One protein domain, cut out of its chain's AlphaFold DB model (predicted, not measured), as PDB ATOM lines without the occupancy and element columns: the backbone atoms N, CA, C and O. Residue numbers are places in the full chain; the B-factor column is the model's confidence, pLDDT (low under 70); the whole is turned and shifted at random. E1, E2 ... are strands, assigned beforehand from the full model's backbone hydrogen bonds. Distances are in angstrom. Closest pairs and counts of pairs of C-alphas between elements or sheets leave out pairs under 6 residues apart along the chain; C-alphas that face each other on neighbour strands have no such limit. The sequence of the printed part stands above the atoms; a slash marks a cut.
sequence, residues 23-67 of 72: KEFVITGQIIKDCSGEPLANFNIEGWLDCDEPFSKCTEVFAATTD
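Overview. This is residues 23 to 67 of the 72 residues of an uncharacterized protein of Bacteroidetes bacterium HGW-Bacteroidetes-12 (UniProt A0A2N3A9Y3). A long hairpin of two strands, E1 and E2, makes much of a rod, and a stretch with no named element, residues 23 to 43, runs along beside it, passes its open end and folds back in a loop round Ser 36 to enter E1. The turn of the hairpin, with residues 52 to 57, sticks out at the other end of the rod. The printed part has 45 residues with no named helix and two named strands, E1 then E2, an antiparallel sheet in the order E1 - E2. The class is all strand, though only 20 of the 45 residues are in named elements. The whole is only just loose, close to extended, with a radius of gyration of the C-alphas of 13.9 A and spans of 44 by 18 by 15 A.

Arrangement. Along the printed part, residues 23 to 43 come first, their C-alphas 6 to 21 A from the mean of all C-alphas. E1, residues 44 to 53, and E2, residues 56 to 65, then form a hairpin of antiparallel neighbours, with 161 degrees between their directions. Asn 44 and Thr 65 face each other with C-alphas 4.5 A apart, and so do Glu 53 and Ser 56 at 5.1 A. N 45 and O 64, at 2.8 A, and N 60 and O 49, at 2.9 A, are within hydrogen-bond range.

Along the chain. The printed part begins at C-alpha 23, at (-33.143, -11.590, 48.721). E1, residues 44 to 53, begins at C-alpha 44, at (-44.388, 5.724, 34.966), and is 28.0 A long from first to last C-alpha. E2, residues 56 to 65, is 29.3 A long and ends at C-alpha 65, at (-39.951, 6.111, 35.757).

Size, cuts and confidence. The C-alphas of Ser 36 and Phe 55 are the two farthest apart, at 44.0 A. The printed part has no cut, and the link from E1 to E2 is tight, with 2 residues. The mean pLDDT of the printed part is 86.4; residue 23 and residues 54 to 56 are under 70 in this model.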
ATOM      1  N   LYS A  23     -33.267 -11.400  50.165       69.75
ATOM      2  CA  LYS A  23     -33.143 -11.590  48.721       69.75
ATOM      3  C   LYS A  23     -33.293 -10.230  48.055       69.75
ATOM      4  O   LYS A  23     -34.350  -9.616  48.142       69.75
ATOM      5  N   GLU A  24     -32.244  -9.778  47.384       74.00
ATOM      6  CA  GLU A  24     -32.310  -8.602  46.524       74.00
ATOM      7  C   GLU A  24     -32.678  -9.039  45.102       74.00
ATOM      8  O   GLU A  24     -32.044  -9.928  44.526       74.00
ATOM      9  N   PHE A  25     -33.714  -8.419  44.540       75.12
ATOM     10  CA  PHE A  25     -34.118  -8.607  43.152       75.12
ATOM     11  C   PHE A  25     -33.866  -7.313  42.387       75.12
ATOM     12  O   PHE A  25     -34.298  -6.241  42.806       75.12
ATOM     13  N   VAL A  26     -33.181  -7.420  41.251       84.06
ATOM     14  CA  VAL A  26     -32.927  -6.291  40.356       84.06
ATOM     15  C   VAL A  26     -33.722  -6.514  39.079       84.06
ATOM     16  O   VAL A  26     -33.521  -7.510  38.383       84.06
ATOM     17  N   ILE A  27     -34.631  -5.589  38.784       85.06
ATOM     18  CA  ILE A  27     -35.420  -5.568  37.553       85.06
ATOM     19  C   ILE A  27     -34.899  -4.407  36.719       85.06
ATOM     20  O   ILE A  27     -34.880  -3.280  37.200       85.06
ATOM     21  N   THR A  28     -34.479  -4.691  35.488       91.38
ATOM     22  CA  THR A  28     -34.087  -3.667  34.519       91.38
ATOM     23  C   THR A  28     -34.745  -3.932  33.177       91.38
ATOM     24  O   THR A  28     -35.027  -5.081  32.819       91.38
ATOM     25  N   GLY A  29     -34.989  -2.878  32.411       93.00
ATOM     26  CA  GLY A  29     -35.546  -3.023  31.074       93.00
ATOM     27  C   GLY A  29     -35.601  -1.722  30.295       93.00
ATOM     28  O   GLY A  29     -35.160  -0.675  30.758       93.00
ATOM     29  N   GLN A  30     -36.158  -1.805  29.087       94.56
ATOM     30  CA  GLN A  30     -36.411  -0.659  28.221       94.56
ATOM     31  C   GLN A  30     -37.847  -0.721  27.703       94.56
ATOM     32  O   GLN A  30     -38.279  -1.758  27.193       94.56
ATOM     33  N   ILE A  31     -38.581   0.385  27.810       94.56
ATOM     34  CA  ILE A  31     -39.912   0.526  27.219       94.56
ATOM     35  C   ILE A  31     -39.811   1.312  25.915       94.56
ATOM     36  O   ILE A  31     -39.246   2.407  25.861       94.56
ATOM     37  N   ILE A  32     -40.414   0.752  24.869       96.06
ATOM     38  CA  ILE A  32     -40.614   1.407  23.576       96.06
ATOM     39  C   ILE A  32     -42.085   1.782  23.405       96.06
ATOM     40  O   ILE A  32     -42.978   1.150  23.968       96.06
ATOM     41  N   LYS A  33     -42.334   2.833  22.631       93.12
ATOM     42  CA  LYS A  33     -43.658   3.430  22.448       93.12
ATOM     43  C   LYS A  33     -44.587   2.565  21.598       93.12
ATOM     44  O   LYS A  33     -45.767   2.434  21.911       93.12
ATOM     45  N   ASP A  34     -44.051   2.004  20.519       90.50
ATOM     46  CA  ASP A  34     -44.762   1.164  19.557       90.50
ATOM     47  C   ASP A  34     -43.759   0.383  18.676       90.50
ATOM     48  O   ASP A  34     -42.556   0.351  18.945       90.50
ATOM     49  N   CYS A  35     -44.250  -0.253  17.606       92.00
ATOM     50  CA  CYS A  35     -43.447  -1.044  16.669       92.00
ATOM     51  C   CYS A  35     -42.382  -0.241  15.887       92.00
ATOM     52  O   CYS A  35     -41.625  -0.846  15.131       92.00
ATOM     53  N   SER A  36     -42.314   1.089  16.030       94.25
ATOM     54  CA  SER A  36     -41.238   1.926  15.476       94.25
ATOM     55  C   SER A  36     -39.897   1.732  16.184       94.25
ATOM     56  O   SER A  36     -38.857   2.040  15.607       94.25
ATOM     57  N   GLY A  37     -39.910   1.227  17.423       92.19
ATOM     58  CA  GLY A  37     -38.717   1.130  18.263       92.19
ATOM     59  C   GLY A  37     -38.310   2.449  18.927       92.19
ATOM     60  O   GLY A  37     -37.252   2.499  19.551       92.19
ATOM     61  N   GLU A  38     -39.120   3.511  18.828       97.25
ATOM     62  CA  GLU A  38     -38.868   4.749  19.570       97.25
ATOM     63  C   GLU A  38     -38.965   4.508  21.088       97.25
ATOM     64  O   GLU A  38     -39.946   3.911  21.551       97.25
ATOM     65  N   PRO A  39     -37.989   4.981  21.887       96.94
ATOM     66  CA  PRO A  39     -38.030   4.833  23.334       96.94
ATOM     67  C   PRO A  39     -39.156   5.666  23.948       96.94
ATOM     68  O   PRO A  39     -39.422   6.799  23.538       96.94
ATOM     69  N   LEU A  40     -39.802   5.115  24.974       96.69
ATOM     70  CA  LEU A  40     -40.840   5.809  25.724       96.69
ATOM     71  C   LEU A  40     -40.245   6.441  26.987       96.69
ATOM     72  O   LEU A  40     -40.123   5.785  28.020       96.69
ATOM     73  N   ALA A  41     -39.876   7.716  26.900       96.38
ATOM     74  CA  ALA A  41     -39.276   8.469  28.002       96.38
ATOM     75  C   ALA A  41     -40.302   9.034  29.000       96.38
ATOM     76  O   ALA A  41     -41.426   9.368  28.618       96.38
ATOM     77  N   ASN A  42     -39.874   9.239  30.255       95.94
ATOM     78  CA  ASN A  42     -40.663   9.829  31.348       95.94
ATOM     79  C   ASN A  42     -42.001   9.115  31.598       95.94
ATOM     80  O   ASN A  42     -43.005   9.743  31.942       95.94
ATOM     81  N   PHE A  43     -42.028   7.803  31.388       95.56
ATOM     82  CA  PHE A  43     -43.212   6.986  31.570       95.56
ATOM     83  C   PHE A  43     -43.165   6.283  32.921       95.56
ATOM     84  O   PHE A  43     -42.158   5.671  33.271       95.56
ATOM     85  N   ASN A  44     -44.262   6.377  33.671       95.94
ATOM     86  CA  ASN A  44     -44.388   5.724  34.966       95.94
ATOM     87  C   ASN A  44     -44.841   4.278  34.775       95.94
ATOM     88  O   ASN A  44     -45.895   4.016  34.199       95.94
ATOM     89  N   ILE A  45     -44.035   3.363  35.294       92.88
ATOM     90  CA  ILE A  45     -44.273   1.928  35.313       92.88
ATOM     91  C   ILE A  45     -44.701   1.565  36.729       92.88
ATOM     92  O   ILE A  45     -44.034   1.940  37.690       92.88
ATOM     93  N   GLU A  46     -45.785   0.808  36.838       93.19
ATOM     94  CA  GLU A  46     -46.143   0.073  38.044       93.19
ATOM     95  C   GLU A  46     -46.160  -1.410  37.679       93.19
ATOM     96  O   GLU A  46     -46.795  -1.806  36.700       93.19
ATOM     97  N   GLY A  47     -45.414  -2.216  38.425       86.50
ATOM     98  CA  GLY A  47     -45.340  -3.652  38.219       86.50
ATOM     99  C   GLY A  47     -45.676  -4.410  39.490       86.50
ATOM    100  O   GLY A  47     -45.404  -3.949  40.599       86.50
ATOM    101  N   TRP A  48     -46.260  -5.590  39.311       87.38
ATOM    102  CA  TRP A  48     -46.559  -6.522  40.390       87.38
ATOM    103  C   TRP A  48     -45.700  -7.765  40.212       87.38
ATOM    104  O   TRP A  48     -45.741  -8.416  39.166       87.38
ATOM    105  N   LEU A  49     -44.897  -8.068  41.224       83.38
ATOM    106  CA  LEU A  49     -44.087  -9.268  41.286       83.38
ATOM    107  C   LEU A  49     -44.779 -10.263  42.214       83.38
ATOM    108  O   LEU A  49     -44.772 -10.090  43.432       83.38
ATOM    109  N   ASP A  50     -45.362 -11.305  41.631       84.56
ATOM    110  CA  ASP A  50     -45.824 -12.455  42.398       84.56
ATOM    111  C   ASP A  50     -44.640 -13.391  42.639       84.56
ATOM    112  O   ASP A  50     -44.084 -13.980  41.709       84.56
ATOM    113  N   CYS A  51     -44.246 -13.521  43.899       76.19
ATOM    114  CA  CYS A  51     -43.179 -14.406  44.318       76.19
ATOM    115  C   CYS A  51     -43.759 -15.622  45.047       76.19
ATOM    116  O   CYS A  51     -44.512 -15.519  46.022       76.19
ATOM    117  N   ASP A  52     -43.422 -16.799  44.518       71.25
ATOM    118  CA  ASP A  52     -43.860 -18.086  45.046       71.25
ATOM    119  C   ASP A  52     -42.806 -18.567  46.050       71.25
ATOM    120  O   ASP A  52     -41.788 -19.165  45.687       71.25
ATOM    121  N   GLU A  53     -42.990 -18.225  47.328       70.12
ATOM    122  CA  GLU A  53     -42.147 -18.763  48.391       70.12
ATOM    123  C   GLU A  53     -42.748 -20.066  48.945       70.12
ATOM    124  O   GLU A  53     -43.969 -20.185  49.056       70.12
ATOM    125  N   PRO A  54     -41.923 -21.040  49.387       69.00
ATOM    126  CA  PRO A  54     -42.393 -22.372  49.796       69.00
ATOM    127  C   PRO A  54     -43.473 -22.392  50.892       69.00
ATOM    128  O   PRO A  54     -44.143 -23.407  51.071       69.00
ATOM    129  N   PHE A  55     -43.634 -21.293  51.639       62.28
ATOM    130  CA  PHE A  55     -44.583 -21.169  52.749       62.28
ATOM    131  C   PHE A  55     -45.400 -19.867  52.737       62.28
ATOM    132  O   PHE A  55     -46.175 -19.638  53.667       62.28
ATOM    133  N   SER A  56     -45.244 -18.999  51.729       60.03
ATOM    134  CA  SER A  56     -46.020 -17.756  51.632       60.03
ATOM    135  C   SER A  56     -46.133 -17.271  50.190       60.03
ATOM    136  O   SER A  56     -45.195 -17.413  49.412       60.03
ATOM    137  N   LYS A  57     -47.280 -16.683  49.841       70.12
ATOM    138  CA  LYS A  57     -47.419 -15.912  48.603       70.12
ATOM    139  C   LYS A  57     -47.080 -14.465  48.917       70.12
ATOM    140  O   LYS A  57     -47.690 -13.898  49.827       70.12
ATOM    141  N   CYS A  58     -46.144 -13.886  48.176       73.94
ATOM    142  CA  CYS A  58     -45.921 -12.448  48.179       73.94
ATOM    143  C   CYS A  58     -46.356 -11.846  46.850       73.94
ATOM    144  O   CYS A  58     -46.141 -12.436  45.795       73.94
ATOM    145  N   THR A  59     -46.959 -10.664  46.937       81.00
ATOM    146  CA  THR A  59     -47.115  -9.749  45.812       81.00
ATOM    147  C   THR A  59     -46.389  -8.477  46.215       81.00
ATOM    148  O   THR A  59     -46.795  -7.804  47.166       81.00
ATOM    149  N   GLU A  60     -45.296  -8.172  45.532       82.75
ATOM    150  CA  GLU A  60     -44.566  -6.922  45.708       82.75
ATOM    151  C   GLU A  60     -44.937  -5.954  44.591       82.75
ATOM    152  O   GLU A  60     -45.080  -6.346  43.433       82.75
ATOM    153  N   VAL A  61     -45.115  -4.682  44.939       86.06
ATOM    154  CA  VAL A  61     -45.386  -3.621  43.970       86.06
ATOM    155  C   VAL A  61     -44.120  -2.801  43.814       86.06
ATOM    156  O   VAL A  61     -43.573  -2.320  44.808       86.06
ATOM    157  N   PHE A  62     -43.676  -2.612  42.577       87.50
ATOM    158  CA  PHE A  62     -42.589  -1.695  42.267       87.50
ATOM    159  C   PHE A  62     -43.074  -0.590  41.339       87.50
ATOM    160  O   PHE A  62     -43.954  -0.794  40.500       87.50
ATOM    161  N   ALA A  63     -42.475   0.585  41.498       92.00
ATOM    162  CA  ALA A  63     -42.704   1.724  40.632       92.00
ATOM    163  C   ALA A  63     -41.368   2.243  40.109       92.00
ATOM    164  O   ALA A  63     -40.404   2.364  40.866       92.00
ATOM    165  N   ALA A  64     -41.324   2.560  38.821       93.38
ATOM    166  CA  ALA A  64     -40.165   3.157  38.174       93.38
ATOM    167  C   ALA A  64     -40.616   4.207  37.158       93.38
ATOM    168  O   ALA A  64     -41.739   4.162  36.658       93.38
ATOM    169  N   THR A  65     -39.732   5.146  36.837       96.12
ATOM    170  CA  THR A  65     -39.951   6.111  35.757       96.12
ATOM    171  C   THR A  65     -38.839   5.942  34.742       96.12
ATOM    172  O   THR A  65     -37.667   5.937  35.118       96.12
ATOM    173  N   THR A  66     -39.197   5.815  33.468       96.69
ATOM    174  CA  THR A  66     -38.205   5.620  32.414       96.69
ATOM    175  C   THR A  66     -37.366   6.872  32.151       96.69
ATOM    176  O   THR A  66     -37.875   7.998  32.164       96.69
ATOM    177  N   ASP A  67     -36.078   6.676  31.860       97.25
ATOM    178  CA  ASP A  67     -35.164   7.742  31.442       97.25
ATOM    179  C   ASP A  67     -35.438   8.229  29.998       97.25
ATOM    180  O   ASP A  67     -36.371   7.789  29.325       97.25
TER     181      ASP A  67